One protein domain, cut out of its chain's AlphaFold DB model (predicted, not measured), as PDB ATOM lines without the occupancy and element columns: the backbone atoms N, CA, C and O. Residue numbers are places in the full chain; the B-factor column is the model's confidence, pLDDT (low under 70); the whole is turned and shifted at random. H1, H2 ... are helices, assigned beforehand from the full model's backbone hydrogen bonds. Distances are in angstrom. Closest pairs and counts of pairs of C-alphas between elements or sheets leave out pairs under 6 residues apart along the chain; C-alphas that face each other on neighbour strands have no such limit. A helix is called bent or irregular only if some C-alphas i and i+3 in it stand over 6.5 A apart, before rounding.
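Overview. This is residues 80 to 214 of the 229 residues of a protein of bioreactor metagenome (UniProt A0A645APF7). Three helices, H2, H6 and H7, form a bundle side by side along the longest axis, and H1, as long as H2 and H7 by residues with 17 each, lies with the shorter helices H3, H4 and H5 round part of it. H1 crosses H2 at a steep angle and has H5 beside it, H4 packs on H6, and H3 lies crosswise to H6 near the end of the bundle where H2 ends; residues 118 to 123 stick out. The printed part has 135 residues with seven named helices, H1 to H7 in order, and no named strand; its class is all helix. It is compact, with a radius of gyration of the C-alphas of 14.5 A and spans of 41 by 32 by 29 A.

Arrangement. H1, residues 80 to 96, touches H2, residues 101 to 117, through residues 101 to 108 of H2 alone; the closest C-alphas are those of Ala 93 and Ala 104, 4.7 A apart, at a steep tilt of 51 degrees, opposite ways. H3, residues 123 to 134, is close to H2 but not clearly touching, with C-alphas of Tyr 116 and Arg 126 closest at 6.3 A. H4, residues 136 to 145, touches H6, residues 170 to 194, closest at the C-alphas of Phe 143 and Ile 178, 6.1 A apart, through residues 178 to 182 of H6 alone. H5, residues 152 to 159, touches H1, closest at the C-alphas of Leu 94 and Leu 159, 6.3 A apart, at a shallow tilt of 9 degrees, the same way. H6 touches H2 with residues 180 to 191 alone, closest at the C-alphas of Phe 109 and Thr 184, 6.7 A apart, at a shallow tilt of 24 degrees, the same way. H6 and H7, residues 197 to 213, form a helical hairpin; the C-alphas of Val 191 and Phe 197 are closest, 5.3 A apart. H7 touches H2, closest at the C-alphas of Gly 113 and Phe 197, 6.7 A apart. Every O i to N i+4 pair is within hydrogen-bond range in H1, H2, H3, H6 and H7, against 4 of 6 in H4 and 2 of 4 in H5.

Along the chain. H1 begins at C-alpha 80, (156.935, 150.684, 149.721), and measures 24.4 A. H2 measures 24.7 A and H3 16.5 A. H4 is irregular, with C-alphas 137 and 140 7.1 A apart, and H5 only just so, with C-alphas 155 and 158 6.6 A apart. H6, the longest, begins at (149.855, 143.260, 125.612) and measures 36.2 A. H7 measures 24.3 A and ends at (129.751, 141.352, 129.454).

Size, cuts and confidence. The C-alphas farthest apart, those of Pro 119 and Phe 167, are 43.8 A apart. The printed part has no cut, and no link is long. The mean pLDDT of the printed part is 87.3; residues 120 to 121, 150 and 167 are under 70.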
ATOM      1  N   ARG A  80     156.145 151.772 150.317       85.06
ATOM      2  CA  ARG A  80     156.935 150.684 149.721       85.06
ATOM      3  C   ARG A  80     156.487 149.300 150.179       85.06
ATOM      4  O   ARG A  80     156.299 148.413 149.349       85.06
ATOM      5  N   ASP A  81     156.345 149.112 151.485       82.75
ATOM      6  CA  ASP A  81     156.072 147.792 152.054       82.75
ATOM      7  C   ASP A  81     154.612 147.385 151.797       82.75
ATOM      8  O   ASP A  81     154.321 146.229 151.492       82.75
ATOM      9  N   HIS A  82     153.700 148.360 151.777       82.50
ATOM     10  CA  HIS A  82     152.325 148.148 151.336       82.50
ATOM     11  C   HIS A  82     152.232 147.809 149.854       82.50
ATOM     12  O   HIS A  82     151.507 146.886 149.499       82.50
ATOM     13  N   ARG A  83     152.994 148.494 148.994       82.69
ATOM     14  CA  ARG A  83     153.052 148.180 147.566       82.69
ATOM     15  C   ARG A  83     153.450 146.716 147.364       82.69
ATOM     16  O   ARG A  83     152.702 145.987 146.729       82.69
ATOM     17  N   ARG A  84     154.518 146.256 148.027       84.69
ATOM     18  CA  ARG A  84     154.930 144.839 148.022       84.69
ATOM     19  C   ARG A  84     153.823 143.899 148.500       84.69
ATOM     20  O   ARG A  84     153.543 142.907 147.841       84.69
ATOM     21  N   ARG A  85     153.137 144.230 149.599       86.31
ATOM     22  CA  ARG A  85     152.010 143.423 150.102       86.31
ATOM     23  C   ARG A  85     150.878 143.299 149.078       86.31
ATOM     24  O   ARG A  85     150.320 142.218 148.930       86.31
ATOM     25  N   ILE A  86     150.530 144.384 148.385       87.06
ATOM     26  CA  ILE A  86     149.497 144.370 147.337       87.06
ATOM     27  C   ILE A  86     149.962 143.565 146.116       87.06
ATOM     28  O   ILE A  86     149.178 142.797 145.563       87.06
ATOM     29  N   GLU A  87     151.230 143.690 145.723       89.06
ATOM     30  CA  GLU A  87     151.830 142.894 144.645       89.06
ATOM     31  C   GLU A  87     151.777 141.391 144.962       89.06
ATOM     32  O   GLU A  87     151.313 140.599 144.140       89.06
ATOM     33  N   ASP A  88     152.189 140.992 146.166       91.50
ATOM     34  CA  ASP A  88     152.173 139.596 146.616       91.50
ATOM     35  C   ASP A  88     150.747 139.042 146.723       91.50
ATOM     36  O   ASP A  88     150.482 137.895 146.339       91.50
ATOM     37  N   LEU A  89     149.805 139.869 147.186       93.19
ATOM     38  CA  LEU A  89     148.384 139.534 147.208       93.19
ATOM     39  C   LEU A  89     147.855 139.292 145.790       93.19
ATOM     40  O   LEU A  89     147.193 138.283 145.560       93.19
ATOM     41  N   MET A  90     148.191 140.155 144.829       94.75
ATOM     42  CA  MET A  90     147.772 140.001 143.434       94.75
ATOM     43  C   MET A  90     148.396 138.761 142.780       94.75
ATOM     44  O   MET A  90     147.698 138.009 142.102       94.75
ATOM     45  N   LYS A  91     149.682 138.482 143.030       94.19
ATOM     46  CA  LYS A  91     150.347 137.243 142.574       94.19
ATOM     47  C   LYS A  91     149.641 136.002 143.109       94.19
ATOM     48  O   LYS A  91     149.435 135.040 142.369       94.19
ATOM     49  N   THR A  92     149.281 136.017 144.390       95.94
ATOM     50  CA  THR A  92     148.548 134.923 145.038       95.94
ATOM     51  C   THR A  92     147.164 134.768 144.419       95.94
ATOM     52  O   THR A  92     146.803 133.674 143.987       95.94
ATOM     53  N   ALA A  93     146.434 135.873 144.274       97.12
ATOM     54  CA  ALA A  93     145.104 135.902 143.689       97.12
ATOM     55  C   ALA A  93     145.098 135.350 142.256       97.12
ATOM     56  O   ALA A  93     144.287 134.485 141.939       97.12
ATOM     57  N   LEU A  94     146.033 135.774 141.403       95.69
ATOM     58  CA  LEU A  94     146.149 135.257 140.036       95.69
ATOM     59  C   LEU A  94     146.415 133.751 140.016       95.69
ATOM     60  O   LEU A  94     145.782 133.037 139.246       95.69
ATOM     61  N   LYS A  95     147.283 133.233 140.891       95.19
ATOM     62  CA  LYS A  95     147.525 131.783 140.984       95.19
ATOM     63  C   LYS A  95     146.272 131.022 141.419       95.19
ATOM     64  O   LYS A  95     145.903 130.036 140.783       95.19
ATOM     65  N   GLU A  96     145.594 131.482 142.468       96.69
ATOM     66  CA  GLU A  96     144.385 130.831 142.993       96.69
ATOM     67  C   GLU A  96     143.209 130.882 142.016       96.69
ATOM     68  O   GLU A  96     142.436 129.927 141.914       96.69
ATOM     69  N   LYS A  97     143.078 131.988 141.281       97.06
ATOM     70  CA  LYS A  97     142.025 132.211 140.284       97.06
ATOM     71  C   LYS A  97     142.430 131.766 138.883       97.06
ATOM     72  O   LYS A  97     141.792 132.152 137.910       97.06
ATOM     73  N   ARG A  98     143.477 130.935 138.775       95.12
ATOM     74  CA  ARG A  98     143.945 130.320 137.520       95.12
ATOM     75  C   ARG A  98     144.162 131.346 136.401       95.12
ATOM     76  O   ARG A  98     143.801 131.113 135.258       95.12
ATOM     77  N   GLY A  99     144.718 132.497 136.758       92.94
ATOM     78  CA  GLY A  99     145.030 133.595 135.853       92.94
ATOM     79  C   GLY A  99     143.853 134.489 135.472       92.94
ATOM     80  O   GLY A  99     144.054 135.431 134.707       92.94
ATOM     81  N   ASN A 100     142.649 134.272 136.008       93.75
ATOM     82  CA  ASN A 100     141.521 135.168 135.768       93.75
ATOM     83  C   ASN A 100     141.730 136.506 136.498       93.75
ATOM     84  O   ASN A 100     141.560 136.608 137.716       93.75
ATOM     85  N   LEU A 101     142.083 137.548 135.738       92.56
ATOM     86  CA  LEU A 101     142.405 138.868 136.282       92.56
ATOM     87  C   LEU A 101     141.212 139.505 137.011       92.56
ATOM     88  O   LEU A 101     141.389 140.069 138.087       92.56
ATOM     89  N   MET A 102     139.988 139.384 136.487       93.94
ATOM     90  CA  MET A 102     138.804 139.981 137.122       93.94
ATOM     91  C   MET A 102     138.498 139.328 138.473       93.94
ATOM     92  O   MET A 102     138.227 140.024 139.455       93.94
ATOM     93  N   GLU A 103     138.588 138.000 138.548       96.25
ATOM     94  CA  GLU A 103     138.440 137.271 139.810       96.25
ATOM     95  C   GLU A 103     139.577 137.580 140.789       96.25
ATOM     96  O   GLU A 103     139.336 137.673 141.994       96.25
ATOM     97  N   ALA A 104     140.802 137.780 140.295       96.88
ATOM     98  CA  ALA A 104     141.937 138.166 141.124       96.88
ATOM     99  C   ALA A 104     141.746 139.564 141.739       96.88
ATOM    100  O   ALA A 104     141.964 139.744 142.939       96.88
ATOM    101  N   PHE A 105     141.257 140.538 140.967       96.75
ATOM    102  CA  PHE A 105     140.896 141.862 141.485       96.75
ATOM    103  C   PHE A 105     139.741 141.800 142.493       96.75
ATOM    104  O   PHE A 105     139.776 142.506 143.504       96.75
ATOM    105  N   LEU A 106     138.731 140.954 142.263       97.38
ATOM    106  CA  LEU A 106     137.662 140.719 143.239       97.38
ATOM    107  C   LEU A 106     138.201 140.128 144.544       97.38
ATOM    108  O   LEU A 106     137.847 140.594 145.626       97.38
ATOM    109  N   PHE A 107     139.089 139.143 144.450       97.44
ATOM    110  CA  PHE A 107     139.745 138.552 145.611       97.44
ATOM    111  C   PHE A 107     140.554 139.594 146.392       97.44
ATOM    112  O   PHE A 107     140.418 139.688 147.612       97.44
ATOM    113  N   CYS A 108     141.346 140.419 145.702       95.62
ATOM    114  CA  CYS A 108     142.120 141.484 146.338       95.62
ATOM    115  C   CYS A 108     141.209 142.499 147.039       95.62
ATOM    116  O   CYS A 108     141.474 142.862 148.182       95.62
ATOM    117  N   PHE A 109     140.120 142.923 146.389       95.75
ATOM    118  CA  PHE A 109     139.115 143.796 146.998       95.75
ATOM    119  C   PHE A 109     138.558 143.194 148.293       95.75
ATOM    120  O   PHE A 109     138.477 143.890 149.306       95.75
ATOM    121  N   ASP A 110     138.209 141.905 148.271       95.06
ATOM    122  CA  ASP A 110     137.650 141.216 149.429       95.06
ATOM    123  C   ASP A 110     138.643 141.148 150.591       95.06
ATOM    124  O   ASP A 110     138.274 141.474 151.718       95.06
ATOM    125  N   GLN A 111     139.902 140.796 150.322       92.50
ATOM    126  CA  GLN A 111     140.951 140.739 151.344       92.50
ATOM    127  C   GLN A 111     141.257 142.124 151.930       92.50
ATOM    128  O   GLN A 111     141.218 142.303 153.145       92.50
ATOM    129  N   ILE A 112     141.475 143.132 151.078       91.00
ATOM    130  CA  ILE A 112     141.768 144.509 151.512       91.00
ATOM    131  C   ILE A 112     140.609 145.074 152.339       91.00
ATOM    132  O   ILE A 112     140.825 145.702 153.378       91.00
ATOM    133  N   GLY A 113     139.373 144.864 151.882       89.88
ATOM    134  CA  GLY A 113     138.186 145.334 152.580       89.88
ATOM    135  C   GLY A 113     137.993 144.653 153.933       89.88
ATOM    136  O   GLY A 113     137.731 145.342 154.915       89.88
ATOM    137  N   GLN A 114     138.171 143.333 154.018       88.06
ATOM    138  CA  GLN A 114     138.091 142.596 155.286       88.06
ATOM    139  C   GLN A 114     139.174 143.043 156.275       88.06
ATOM    140  O   GLN A 114     138.864 143.321 157.437       88.06
ATOM    141  N   ASP A 115     140.415 143.192 155.812       87.50
ATOM    142  CA  ASP A 115     141.538 143.654 156.630       87.50
ATOM    143  C   ASP A 115     141.295 145.055 157.204       87.50
ATOM    144  O   ASP A 115     141.629 145.322 158.362       87.50
ATOM    145  N   TYR A 116     140.658 145.942 156.431       86.00
ATOM    146  CA  TYR A 116     140.333 147.300 156.869       86.00
ATOM    147  C   TYR A 116     139.393 147.327 158.090       86.00
ATOM    148  O   TYR A 116     139.598 148.141 158.995       86.00
ATOM    149  N   PHE A 117     138.397 146.433 158.147       83.75
ATOM    150  CA  PHE A 117     137.447 146.331 159.273       83.75
ATOM    151  C   PHE A 117     137.860 145.332 160.355       83.75
ATOM    152  O   PHE A 117     137.156 145.196 161.358       83.75
ATOM    153  N   SER A 118     138.976 144.624 160.182       83.94
ATOM    154  CA  SER A 118     139.442 143.666 161.179       83.94
ATOM    155  C   SER A 118     139.711 144.371 162.520       83.94
ATOM    156  O   SER A 118     140.439 145.368 162.552       83.94
ATOM    157  N   PRO A 119     139.203 143.854 163.659       74.12
ATOM    158  CA  PRO A 119     139.527 144.381 164.989       74.12
ATOM    159  C   PRO A 119     141.015 144.255 165.337       74.12
ATOM    160  O   PRO A 119     141.532 145.015 166.148       74.12
ATOM    161  N   ARG A 120     141.712 143.302 164.703       66.06
ATOM    162  CA  ARG A 120     143.177 143.150 164.758       66.06
ATOM    163  C   ARG A 120     143.883 143.953 163.660       66.06
ATOM    164  O   ARG A 120     145.065 143.744 163.416       66.06
ATOM    165  N   GLY A 121     143.140 144.800 162.953       64.94
ATOM    166  CA  GLY A 121     143.595 145.483 161.759       64.94
ATOM    167  C   GLY A 121     144.753 146.418 162.065       64.94
ATOM    168  O   GLY A 121     144.740 147.163 163.050       64.94
ATOM    169  N   ASP A 122     145.723 146.375 161.171       79.00
ATOM    170  CA  ASP A 122     146.950 147.143 161.207       79.00
ATOM    171  C   ASP A 122     146.657 148.653 161.063       79.00
ATOM    172  O   ASP A 122     146.064 149.110 160.078       79.00
ATOM    173  N   GLU A 123     147.021 149.436 162.084       81.56
ATOM    174  CA  GLU A 123     146.857 150.896 162.092       81.56
ATOM    175  C   GLU A 123     147.645 151.550 160.954       81.56
ATOM    176  O   GLU A 123     147.165 152.507 160.340       81.56
ATOM    177  N   GLU A 124     148.808 150.993 160.619       81.62
ATOM    178  CA  GLU A 124     149.612 151.448 159.496       81.62
ATOM    179  C   GLU A 124     148.879 151.206 158.179       81.62
ATOM    180  O   GLU A 124     148.711 152.141 157.399       81.62
ATOM    181  N   PHE A 125     148.337 150.005 157.962       82.69
ATOM    182  CA  PHE A 125     147.545 149.705 156.767       82.69
ATOM    183  C   PHE A 125     146.371 150.676 156.584       82.69
ATOM    184  O   PHE A 125     146.180 151.221 155.495       82.69
ATOM    185  N   ARG A 126     145.616 150.969 157.651       85.75
ATOM    186  CA  ARG A 126     144.522 151.957 157.597       85.75
ATOM    187  C   ARG A 126     145.023 153.360 157.263       85.75
ATOM    188  O   ARG A 126     144.377 154.055 156.478       85.75
ATOM    189  N   ALA A 127     146.161 153.771 157.821       86.12
ATOM    190  CA  ALA A 127     146.774 155.051 157.486       86.12
ATOM    191  C   ALA A 127     147.141 155.114 155.997       86.12
ATOM    192  O   ALA A 127     146.849 156.111 155.347       86.12
ATOM    193  N   LEU A 128     147.695 154.044 155.425       85.38
ATOM    194  CA  LEU A 128     148.050 153.993 154.003       85.38
ATOM    195  C   LEU A 128     146.823 154.037 153.084       85.38
ATOM    196  O   LEU A 128     146.828 154.764 152.092       85.38
ATOM    197  N   ILE A 129     145.735 153.354 153.448       86.38
ATOM    198  CA  ILE A 129     144.453 153.471 152.735       86.38
ATOM    199  C   ILE A 129     143.912 154.908 152.811       86.38
ATOM    200  O   ILE A 129     143.414 155.437 151.815       86.38
ATOM    201  N   ALA A 130     144.035 155.575 153.962       87.69
ATOM    202  CA  ALA A 130     143.634 156.973 154.110       87.69
ATOM    203  C   ALA A 130     144.497 157.919 153.258       87.69
ATOM    204  O   ALA A 130     143.953 158.813 152.610       87.69
ATOM    205  N   ILE A 131     145.814 157.690 153.207       88.75
ATOM    206  CA  ILE A 131     146.740 158.413 152.325       88.75
ATOM    207  C   ILE A 131     146.287 158.254 150.881       88.75
ATOM    208  O   ILE A 131     146.069 159.249 150.199       88.75
ATOM    209  N   PHE A 132     146.089 157.020 150.423       87.06
ATOM    210  CA  PHE A 132     145.635 156.758 149.066       87.06
ATOM    211  C   PHE A 132     144.314 157.490 148.778       87.06
ATOM    212  O   PHE A 132     144.228 158.251 147.819       87.06
ATOM    213  N   ARG A 133     143.313 157.378 149.659       86.62
ATOM    214  CA  ARG A 133     142.012 158.055 149.519       86.62
ATOM    215  C   ARG A 133     142.109 159.580 149.436       86.62
ATOM    216  O   ARG A 133     141.326 160.185 148.714       86.62
ATOM    217  N   ASN A 134     143.013 160.213 150.177       87.06
ATOM    218  CA  ASN A 134     143.150 161.673 150.172       87.06
ATOM    219  C   ASN A 134     143.825 162.217 148.904       87.06
ATOM    220  O   ASN A 134     143.897 163.430 148.733       87.06
ATOM    221  N   ASN A 135     144.333 161.331 148.047       85.56
ATOM    222  CA  ASN A 135     145.136 161.653 146.874       85.56
ATOM    223  C   ASN A 135     144.505 161.091 145.593       85.56
ATOM    224  O   ASN A 135     145.196 160.507 144.760       85.56
ATOM    225  N   THR A 136     143.181 161.220 145.442       83.62
ATOM    226  CA  THR A 136     142.453 160.704 144.266       83.62
ATOM    227  C   THR A 136     142.953 161.287 142.946       83.62
ATOM    228  O   THR A 136     142.914 160.615 141.922       83.62
ATOM    229  N   ASP A 137     143.457 162.518 142.967       84.38
ATOM    230  CA  ASP A 137     144.095 163.196 141.834       84.38
ATOM    231  C   ASP A 137     145.405 162.529 141.385       84.38
ATOM    232  O   ASP A 137     145.818 162.681 140.236       84.38
ATOM    233  N   LEU A 138     146.048 161.764 142.270       84.56
ATOM    234  CA  LEU A 138     147.273 161.025 141.976       84.56
ATOM    235  C   LEU A 138     147.016 159.568 141.574       84.56
ATOM    236  O   LEU A 138     147.956 158.896 141.159       84.56
ATOM    237  N   HIS A 139     145.778 159.065 141.670       85.94
ATOM    238  CA  HIS A 139     145.470 157.655 141.390       85.94
ATOM    239  C   HIS A 139     145.834 157.250 139.966       85.94
ATOM    240  O   HIS A 139     146.477 156.219 139.796       85.94
ATOM    241  N   SER A 140     145.504 158.073 138.965       83.00
ATOM    242  CA  SER A 140     145.847 157.779 137.567       83.00
ATOM    243  C   SER A 140     147.352 157.612 137.384       83.00
ATOM    244  O   SER A 140     147.792 156.583 136.888       83.00
ATOM    245  N   LYS A 141     148.149 158.550 137.908       83.38
ATOM    246  CA  LYS A 141     149.617 158.491 137.852       83.38
ATOM    247  C   LYS A 141     150.179 157.275 138.585       83.38
ATOM    248  O   LYS A 141     151.141 156.672 138.126       83.38
ATOM    249  N   ILE A 142     149.592 156.907 139.725       82.75
ATOM    250  CA  ILE A 142     150.000 155.718 140.484       82.75
ATOM    251  C   ILE A 142     149.740 154.454 139.656       82.75
ATOM    252  O   ILE A 142     150.626 153.604 139.548       82.75
ATOM    253  N   PHE A 143     148.564 154.334 139.038       83.94
ATOM    254  CA  PHE A 143     148.237 153.186 138.193       83.94
ATOM    255  C   PHE A 143     149.096 153.143 136.929       83.94
ATOM    256  O   PHE A 143     149.618 152.083 136.604       83.94
ATOM    257  N   GLU A 144     149.328 154.282 136.278       82.19
ATOM    258  CA  GLU A 144     150.219 154.398 135.116       82.19
ATOM    259  C   GLU A 144     151.653 153.978 135.467       82.19
ATOM    260  O   GLU A 144     152.235 153.129 134.797       82.19
ATOM    261  N   SER A 145     152.193 154.454 136.592       80.00
ATOM    262  CA  SER A 145     153.522 154.031 137.060       80.00
ATOM    263  C   SER A 145     153.594 152.551 137.445       80.00
ATOM    264  O   SER A 145     154.681 152.012 137.614       80.00
ATOM    265  N   SER A 146     152.451 151.873 137.593       77.00
ATOM    266  CA  SER A 146     152.398 150.433 137.861       77.00
ATOM    267  C   SER A 146     152.465 149.589 136.586       77.00
ATOM    268  O   SER A 146     152.542 148.370 136.707       77.00
ATOM    269  N   ILE A 147     152.427 150.204 135.393       79.25
ATOM    270  CA  ILE A 147     152.444 149.517 134.085       79.25
ATOM    271  C   ILE A 147     153.664 149.864 133.207       79.25
ATOM    272  O   ILE A 147     153.767 149.409 132.057       79.25
ATOM    273  N   GLU A 148     154.569 150.695 133.726       79.06
ATOM    274  CA  GLU A 148     155.849 151.050 133.103       79.06
ATOM    275  C   GLU A 148     156.817 149.848 133.059       79.06
ATOM    276  O   GLU A 148     156.621 148.863 133.773       79.06
ATOM    277  N   PRO A 149     157.874 149.877 132.230       73.06
ATOM    278  CA  PRO A 149     158.878 148.819 132.237       73.06
ATOM    279  C   PRO A 149     159.600 148.677 133.586       73.06
ATOM    280  O   PRO A 149     159.921 149.675 134.230       73.06
ATOM    281  N   GLY A 150     159.884 147.445 134.013       69.44
ATOM    282  CA  GLY A 150     160.500 147.145 135.310       69.44
ATOM    283  C   GLY A 150     159.552 147.271 136.508       69.44
ATOM    284  O   GLY A 150     160.012 147.376 137.647       69.44
ATOM    285  N   THR A 151     158.239 147.299 136.264       73.81
ATOM    286  CA  THR A 151     157.207 147.400 137.303       73.81
ATOM    287  C   THR A 151     156.657 146.034 137.706       73.81
ATOM    288  O   THR A 151     156.796 145.055 136.971       73.81
ATOM    289  N   PRO A 152     155.956 145.953 138.852       70.19
ATOM    290  CA  PRO A 152     155.356 144.704 139.296       70.19
ATOM    291  C   PRO A 152     154.366 144.102 138.297       70.19
ATOM    292  O   PRO A 152     154.228 142.883 138.278       70.19
ATOM    293  N   LEU A 153     153.692 144.908 137.457       76.88
ATOM    294  CA  LEU A 153     152.758 144.367 136.467       76.88
ATOM    295  C   LEU A 153     153.462 143.447 135.467       76.88
ATOM    296  O   LEU A 153     152.888 142.418 135.121       76.88
ATOM    297  N   GLU A 154     154.691 143.750 135.042       82.25
ATOM    298  CA  GLU A 154     155.438 142.876 134.122       82.25
ATOM    299  C   GLU A 154     155.630 141.469 134.696       82.25
ATOM    300  O   GLU A 154     155.550 140.486 133.962       82.25
ATOM    301  N   GLU A 155     155.793 141.351 136.014       84.31
ATOM    302  CA  GLU A 155     155.884 140.060 136.699       84.31
ATOM    303  C   GLU A 155     154.528 139.346 136.823       84.31
ATOM    304  O   GLU A 155     154.484 138.127 136.996       84.31
ATOM    305  N   LEU A 156     153.415 140.085 136.750       86.19
ATOM    306  CA  LEU A 156     152.063 139.523 136.782       86.19
ATOM    307  C   LEU A 156     151.615 139.026 135.408       86.19
ATOM    308  O   LEU A 156     150.864 138.055 135.350       86.19
ATOM    309  N   VAL A 157     152.065 139.654 134.312       87.50
ATOM    310  CA  VAL A 157     151.646 139.317 132.936       87.50
ATOM    311  C   VAL A 157     151.736 137.813 132.626       87.50
ATOM    312  O   VAL A 157     150.765 137.282 132.082       87.50
ATOM    313  N   PRO A 158     152.815 137.084 132.984       89.31
ATOM    314  CA  PRO A 158     152.914 135.644 132.728       89.31
ATOM    315  C   PRO A 158     151.909 134.787 133.508       89.31
ATOM    316  O   PRO A 158     151.700 133.628 133.161       89.31
ATOM    317  N   LEU A 159     151.313 135.323 134.577       90.75
ATOM    318  CA  LEU A 159     150.338 134.622 135.414       90.75
ATOM    319  C   LEU A 159     148.901 134.789 134.911       90.75
ATOM    320  O   LEU A 159     148.006 134.137 135.445       90.75
ATOM    321  N   ILE A 160     148.663 135.674 133.942       90.94
ATOM    322  CA  ILE A 160     147.320 136.018 133.478       90.94
ATOM    323  C   ILE A 160     146.895 135.053 132.372       90.94
ATOM    324  O   ILE A 160     147.580 134.896 131.359       90.94
ATOM    325  N   ASP A 161     145.723 134.447 132.548       90.44
ATOM    326  CA  ASP A 161     145.079 133.662 131.505       90.44
ATOM    327  C   ASP A 161     144.489 134.623 130.473       90.44
ATOM    328  O   ASP A 161     143.542 135.363 130.734       90.44
ATOM    329  N   ARG A 162     145.084 134.638 129.284       88.06
ATOM    330  CA  ARG A 162     144.654 135.514 128.190       88.06
ATOM    331  C   ARG A 162     143.433 134.967 127.454       88.06
ATOM    332  O   ARG A 162     142.767 135.728 126.761       88.06
ATOM    333  N   SER A 163     143.127 133.677 127.598       84.62
ATOM    334  CA  SER A 163     142.039 133.016 126.867       84.62
ATOM    335  C   SER A 163     140.647 133.438 127.343       84.62
ATOM    336  O   SER A 163     139.687 133.374 126.576       84.62
ATOM    337  N   VAL A 164     140.540 133.928 128.583       82.25
ATOM    338  CA  VAL A 164     139.281 134.440 129.144       82.25
ATOM    339  C   VAL A 164     138.930 135.848 128.652       82.25
ATOM    340  O   VAL A 164     137.801 136.298 128.859       82.25
ATOM    341  N   PHE A 165     139.850 136.540 127.972       80.56
ATOM    342  CA  PHE A 165     139.611 137.869 127.420       80.56
ATOM    343  C   PHE A 165     139.462 137.840 125.897       80.56
ATOM    344  O   PHE A 165     140.166 137.130 125.178       80.56
ATOM    345  N   LYS A 166     138.538 138.655 125.379       75.50
ATOM    346  CA  LYS A 166     138.341 138.808 123.934       75.50
ATOM    347  C   LYS A 166     139.504 139.609 123.339       75.50
ATOM    348  O   LYS A 166     139.713 140.741 123.755       75.50
ATOM    349  N   PHE A 167     140.196 139.036 122.351       62.44
ATOM    350  CA  PHE A 167     141.176 139.721 121.491       62.44
ATOM    351  C   PHE A 167     142.216 140.569 122.254       62.44
ATOM    352  O   PHE A 167     142.372 141.746 121.965       62.44
ATOM    353  N   CYS A 168     142.913 139.984 123.235       73.94
ATOM    354  CA  CYS A 168     143.856 140.722 124.083       73.94
ATOM    355  C   CYS A 168     145.302 140.708 123.573       73.94
ATOM    356  O   CYS A 168     145.980 139.676 123.616       73.94
ATOM    357  N   SER A 169     145.786 141.879 123.161       81.31
ATOM    358  CA  SER A 169     147.209 142.195 123.029       81.31
ATOM    359  C   SER A 169     147.832 142.603 124.374       81.31
ATOM    360  O   SER A 169     147.137 142.805 125.371       81.31
ATOM    361  N   ASP A 170     149.159 142.756 124.417       76.25
ATOM    362  CA  ASP A 170     149.855 143.260 125.612       76.25
ATOM    363  C   ASP A 170     149.473 144.712 125.949       76.25
ATOM    364  O   ASP A 170     149.473 145.087 127.122       76.25
ATOM    365  N   ALA A 171     149.136 145.526 124.942       79.31
ATOM    366  CA  ALA A 171     148.649 146.887 125.154       79.31
ATOM    367  C   ALA A 171     147.264 146.868 125.819       79.31
ATOM    368  O   ALA A 171     147.076 147.503 126.855       79.31
ATOM    369  N   ASP A 172     146.353 146.033 125.304       86.12
ATOM    370  CA  ASP A 172     145.010 145.872 125.873       86.12
ATOM    371  C   ASP A 172     145.073 145.399 127.326       86.12
ATOM    372  O   ASP A 172     144.288 145.834 128.164       86.12
ATOM    373  N   LEU A 173     146.033 144.532 127.661       86.06
ATOM    374  CA  LEU A 173     146.190 144.022 129.020       86.06
ATOM    375  C   LEU A 173     146.540 145.124 130.029       86.06
ATOM    376  O   LEU A 173     146.030 145.112 131.152       86.06
ATOM    377  N   LYS A 174     147.387 146.081 129.636       86.62
ATOM    378  CA  LYS A 174     147.730 147.240 130.473       86.62
ATOM    379  C   LYS A 174     146.511 148.129 130.698       86.62
ATOM    380  O   LYS A 174     146.240 148.508 131.837       86.62
ATOM    381  N   ASP A 175     145.741 148.389 129.645       88.50
ATOM    382  CA  ASP A 175     144.520 149.191 129.733       88.50
ATOM    383  C   ASP A 175     143.445 148.497 130.578       88.50
ATOM    384  O   ASP A 175     142.845 149.119 131.457       88.50
ATOM    385  N   ILE A 176     143.253 147.188 130.400       90.25
ATOM    386  CA  ILE A 176     142.362 146.374 131.237       90.25
ATOM    387  C   ILE A 176     142.796 146.454 132.701       90.25
ATOM    388  O   ILE A 176     141.952 146.648 133.578       90.25
ATOM    389  N   PHE A 177     144.096 146.340 132.982       90.19
ATOM    390  CA  PHE A 177     144.612 146.457 134.342       90.19
ATOM    391  C   PHE A 177     144.316 147.836 134.945       90.19
ATOM    392  O   PHE A 177     143.823 147.901 136.070       90.19
ATOM    393  N   ILE A 178     144.547 148.929 134.208       90.69
ATOM    394  CA  ILE A 178     144.231 150.294 134.662       90.69
ATOM    395  C   ILE A 178     142.732 150.453 134.921       90.69
ATOM    396  O   ILE A 178     142.346 150.998 135.957       90.69
ATOM    397  N   ILE A 179     141.875 149.957 134.023       92.56
ATOM    398  CA  ILE A 179     140.416 150.014 134.182       92.56
ATOM    399  C   ILE A 179     140.002 149.274 135.455       92.56
ATOM    400  O   ILE A 179     139.287 149.841 136.286       92.56
ATOM    401  N   LEU A 180     140.478 148.038 135.640       94.00
ATOM    402  CA  LEU A 180     140.182 147.223 136.819       94.00
ATOM    403  C   LEU A 180     140.716 147.872 138.102       94.00
ATOM    404  O   LEU A 180     139.976 147.970 139.083       94.00
ATOM    405  N   ALA A 181     141.944 148.392 138.102       92.44
ATOM    406  CA  ALA A 181     142.516 149.127 139.229       92.44
ATOM    407  C   ALA A 181     141.697 150.386 139.565       92.44
ATOM    408  O   ALA A 181     141.412 150.654 140.736       92.44
ATOM    409  N   GLY A 182     141.228 151.117 138.551       92.75
ATOM    410  CA  GLY A 182     140.367 152.289 138.702       92.75
ATOM    411  C   GLY A 182     139.020 151.959 139.348       92.75
ATOM    412  O   GLY A 182     138.637 152.577 140.344       92.75
ATOM    413  N   VAL A 183     138.305 150.943 138.854       94.75
ATOM    414  CA  VAL A 183     137.012 150.558 139.455       94.75
ATOM    415  C   VAL A 183     137.178 149.950 140.850       94.75
ATOM    416  O   VAL A 183     136.374 150.239 141.739       94.75
ATOM    417  N   THR A 184     138.249 149.185 141.082       94.44
ATOM    418  CA  THR A 184     138.567 148.595 142.394       94.44
ATOM    419  C   THR A 184     138.878 149.675 143.423       94.44
ATOM    420  O   THR A 184     138.339 149.668 144.530       94.44
ATOM    421  N   SER A 185     139.733 150.632 143.063       91.06
ATOM    422  CA  SER A 185     140.142 151.724 143.949       91.06
ATOM    423  C   SER A 185     138.976 152.640 144.314       91.06
ATOM    424  O   SER A 185     138.825 153.000 145.483       91.06
ATOM    425  N   SER A 186     138.101 152.948 143.353       90.81
ATOM    426  CA  SER A 186     136.855 153.681 143.593       90.81
ATOM    427  C   SER A 186     135.944 152.939 144.577       90.81
ATOM    428  O   SER A 186     135.475 153.526 145.559       90.81
ATOM    429  N   ALA A 187     135.762 151.626 144.390       92.44
ATOM    430  CA  ALA A 187     134.970 150.800 145.296       92.44
ATOM    431  C   ALA A 187     135.562 150.765 146.717       92.44
ATOM    432  O   ALA A 187     134.829 150.972 147.686       92.44
ATOM    433  N   LEU A 188     136.878 150.582 146.862       90.44
ATOM    434  CA  LEU A 188     137.571 150.626 148.158       90.44
ATOM    435  C   LEU A 188     137.463 152.006 148.821       90.44
ATOM    436  O   LEU A 188     137.201 152.109 150.019       90.44
ATOM    437  N   CYS A 189     137.583 153.092 148.056       88.31
ATOM    438  CA  CYS A 189     137.350 154.434 148.588       88.31
ATOM    439  C   CYS A 189     135.921 154.569 149.131       88.31
ATOM    440  O   CYS A 189     135.733 155.141 150.207       88.31
ATOM    441  N   ASN A 190     134.925 154.008 148.441       86.94
ATOM    442  CA  ASN A 190     133.537 154.016 148.899       86.94
ATOM    443  C   ASN A 190     133.341 153.220 150.201       86.94
ATOM    444  O   ASN A 190     132.645 153.695 151.101       86.94
ATOM    445  N   VAL A 191     134.017 152.072 150.350       86.06
ATOM    446  CA  VAL A 191     134.049 151.296 151.605       86.06
ATOM    447  C   VAL A 191     134.458 152.187 152.778       86.06
ATOM    448  O   VAL A 191     133.772 152.234 153.794       86.06
ATOM    449  N   THR A 192     135.549 152.943 152.633       81.38
ATOM    450  CA  THR A 192     136.063 153.785 153.729       81.38
ATOM    451  C   THR A 192     135.226 155.034 154.002       81.38
ATOM    452  O   THR A 192     135.265 155.551 155.117       81.38
ATOM    453  N   LYS A 193     134.493 155.540 153.002       83.31
ATOM    454  CA  LYS A 193     133.604 156.706 153.143       83.31
ATOM    455  C   LYS A 193     132.290 156.341 153.828       83.31
ATOM    456  O   LYS A 193     131.807 157.098 154.659       83.31
ATOM    457  N   THR A 194     131.716 155.197 153.464       86.00
ATOM    458  CA  THR A 194     130.398 154.751 153.949       86.00
ATOM    459  C   THR A 194     130.482 153.813 155.146       86.00
ATOM    460  O   THR A 194     129.468 153.564 155.790       86.00
ATOM    461  N   LEU A 195     131.674 153.272 155.427       84.69
ATOM    462  CA  LEU A 195     131.909 152.207 156.407       84.69
ATOM    463  C   LEU A 195     131.013 150.978 156.180       84.69
ATOM    464  O   LEU A 195     130.708 150.238 157.112       84.69
ATOM    465  N   ASN A 196     130.596 150.750 154.930       88.31
ATOM    466  CA  ASN A 196     129.681 149.681 154.556       88.31
ATOM    467  C   ASN A 196     130.312 148.777 153.490       88.31
ATOM    468  O   ASN A 196     130.167 148.990 152.283       88.31
ATOM    469  N   PHE A 197     131.029 147.752 153.955       90.69
ATOM    470  CA  PHE A 197     131.710 146.802 153.077       90.69
ATOM    471  C   PHE A 197     130.744 146.028 152.173       90.69
ATOM    472  O   PHE A 197     131.002 145.883 150.980       90.69
ATOM    473  N   SER A 198     129.616 145.554 152.712       91.12
ATOM    474  CA  SER A 198     128.680 144.710 151.962       91.12
ATOM    475  C   SER A 198     128.034 145.467 150.801       91.12
ATOM    476  O   SER A 198     128.019 144.962 149.678       91.12
ATOM    477  N   ALA A 199     127.575 146.699 151.033       90.88
ATOM    478  CA  ALA A 199     126.996 147.533 149.983       90.88
ATOM    479  C   ALA A 199     128.025 147.876 148.894       90.88
ATOM    480  O   ALA A 199     127.731 147.763 147.701       90.88
ATOM    481  N   ALA A 200     129.248 148.241 149.290       92.69
ATOM    482  CA  ALA A 200     130.320 148.529 148.342       92.69
ATOM    483  C   ALA A 200     130.701 147.295 147.509       92.69
ATOM    484  O   ALA A 200     130.894 147.414 146.300       92.69
ATOM    485  N   ARG A 201     130.734 146.105 148.122       95.38
ATOM    486  CA  ARG A 201     131.007 144.839 147.429       95.38
ATOM    487  C   ARG A 201     129.940 144.508 146.387       95.38
ATOM    488  O   ARG A 201     130.284 144.130 145.273       95.38
ATOM    489  N   VAL A 202     128.656 144.673 146.719       95.38
ATOM    490  CA  VAL A 202     127.548 144.463 145.765       95.38
ATOM    491  C   VAL A 202     127.683 145.401 144.567       95.38
ATOM    492  O   VAL A 202     127.583 144.966 143.421       95.38
ATOM    493  N   HIS A 203     127.959 146.682 144.816       93.75
ATOM    494  CA  HIS A 203     128.175 147.647 143.742       93.75
ATOM    495  C   HIS A 203     129.386 147.281 142.872       93.75
ATOM    496  O   HIS A 203     129.299 147.316 141.646       93.75
ATOM    497  N   TYR A 204     130.494 146.875 143.489       96.88
ATOM    498  CA  TYR A 204     131.710 146.492 142.781       96.88
ATOM    499  C   TYR A 204     131.520 145.248 141.899       96.88
ATOM    500  O   TYR A 204     131.923 145.251 140.738       96.88
ATOM    501  N   LEU A 205     130.817 144.223 142.392       96.69
ATOM    502  CA  LEU A 205     130.442 143.054 141.589       96.69
ATOM    503  C   LEU A 205     129.618 143.437 140.356       96.69
ATOM    504  O   LEU A 205     129.849 142.902 139.272       96.69
ATOM    505  N   ASN A 206     128.688 144.384 140.498       95.25
ATOM    506  CA  ASN A 206     127.912 144.877 139.363       95.25
ATOM    507  C   ASN A 206     128.801 145.572 138.322       95.25
ATOM    508  O   ASN A 206     128.610 145.344 137.128       95.25
ATOM    509  N   LEU A 207     129.789 146.371 138.750       95.56
ATOM    510  CA  LEU A 207     130.763 146.991 137.843       95.56
ATOM    511  C   LEU A 207     131.580 145.937 137.091       95.56
ATOM    512  O   LEU A 207     131.669 146.004 135.867       95.56
ATOM    513  N   LEU A 208     132.117 144.934 137.793       95.31
ATOM    514  CA  LEU A 208     132.857 143.838 137.160       95.31
ATOM    515  C   LEU A 208     131.984 143.071 136.161       95.31
ATOM    516  O   LEU A 208     132.426 142.792 135.053       95.31
ATOM    517  N   ASN A 209     130.724 142.786 136.491       93.75
ATOM    518  CA  ASN A 209     129.809 142.115 135.567       93.75
ATOM    519  C   ASN A 209     129.560 142.948 134.293       93.75
ATOM    520  O   ASN A 209     129.586 142.417 133.183       93.75
ATOM    521  N   ILE A 210     129.369 144.266 134.432       93.06
ATOM    522  CA  ILE A 210     129.225 145.177 133.285       93.06
ATOM    523  C   ILE A 210     130.489 145.170 132.420       93.06
ATOM    524  O   ILE A 210     130.374 145.071 131.200       93.06
ATOM    525  N   LEU A 211     131.676 145.230 133.031       92.12
ATOM    526  CA  LEU A 211     132.948 145.173 132.308       92.12
ATOM    527  C   LEU A 211     133.120 143.843 131.561       92.12
ATOM    528  O   LEU A 211     133.510 143.849 130.398       92.12
ATOM    529  N   GLY A 212     132.777 142.717 132.192       89.19
ATOM    530  CA  GLY A 212     132.947 141.386 131.605       89.19
ATOM    531  C   GLY A 212     132.000 141.109 130.435       89.19
ATOM    532  O   GLY A 212     132.405 140.536 129.425       89.19
ATOM    533  N   ARG A 213     130.736 141.541 130.535       88.62
ATOM    534  CA  ARG A 213     129.751 141.352 129.454       88.62
ATOM    535  C   ARG A 213     129.825 142.431 128.364       88.62
ATOM    536  O   ARG A 213     129.358 142.195 127.252       88.62
ATOM    537  N   GLY A 214     130.405 143.593 128.675       86.50
ATOM    538  CA  GLY A 214     130.380 144.793 127.839       86.50
ATOM    539  C   GLY A 214     129.088 145.611 127.987       86.50
ATOM    540  O   GLY A 214     128.083 145.154 128.529       86.50
TER     541      GLY A 214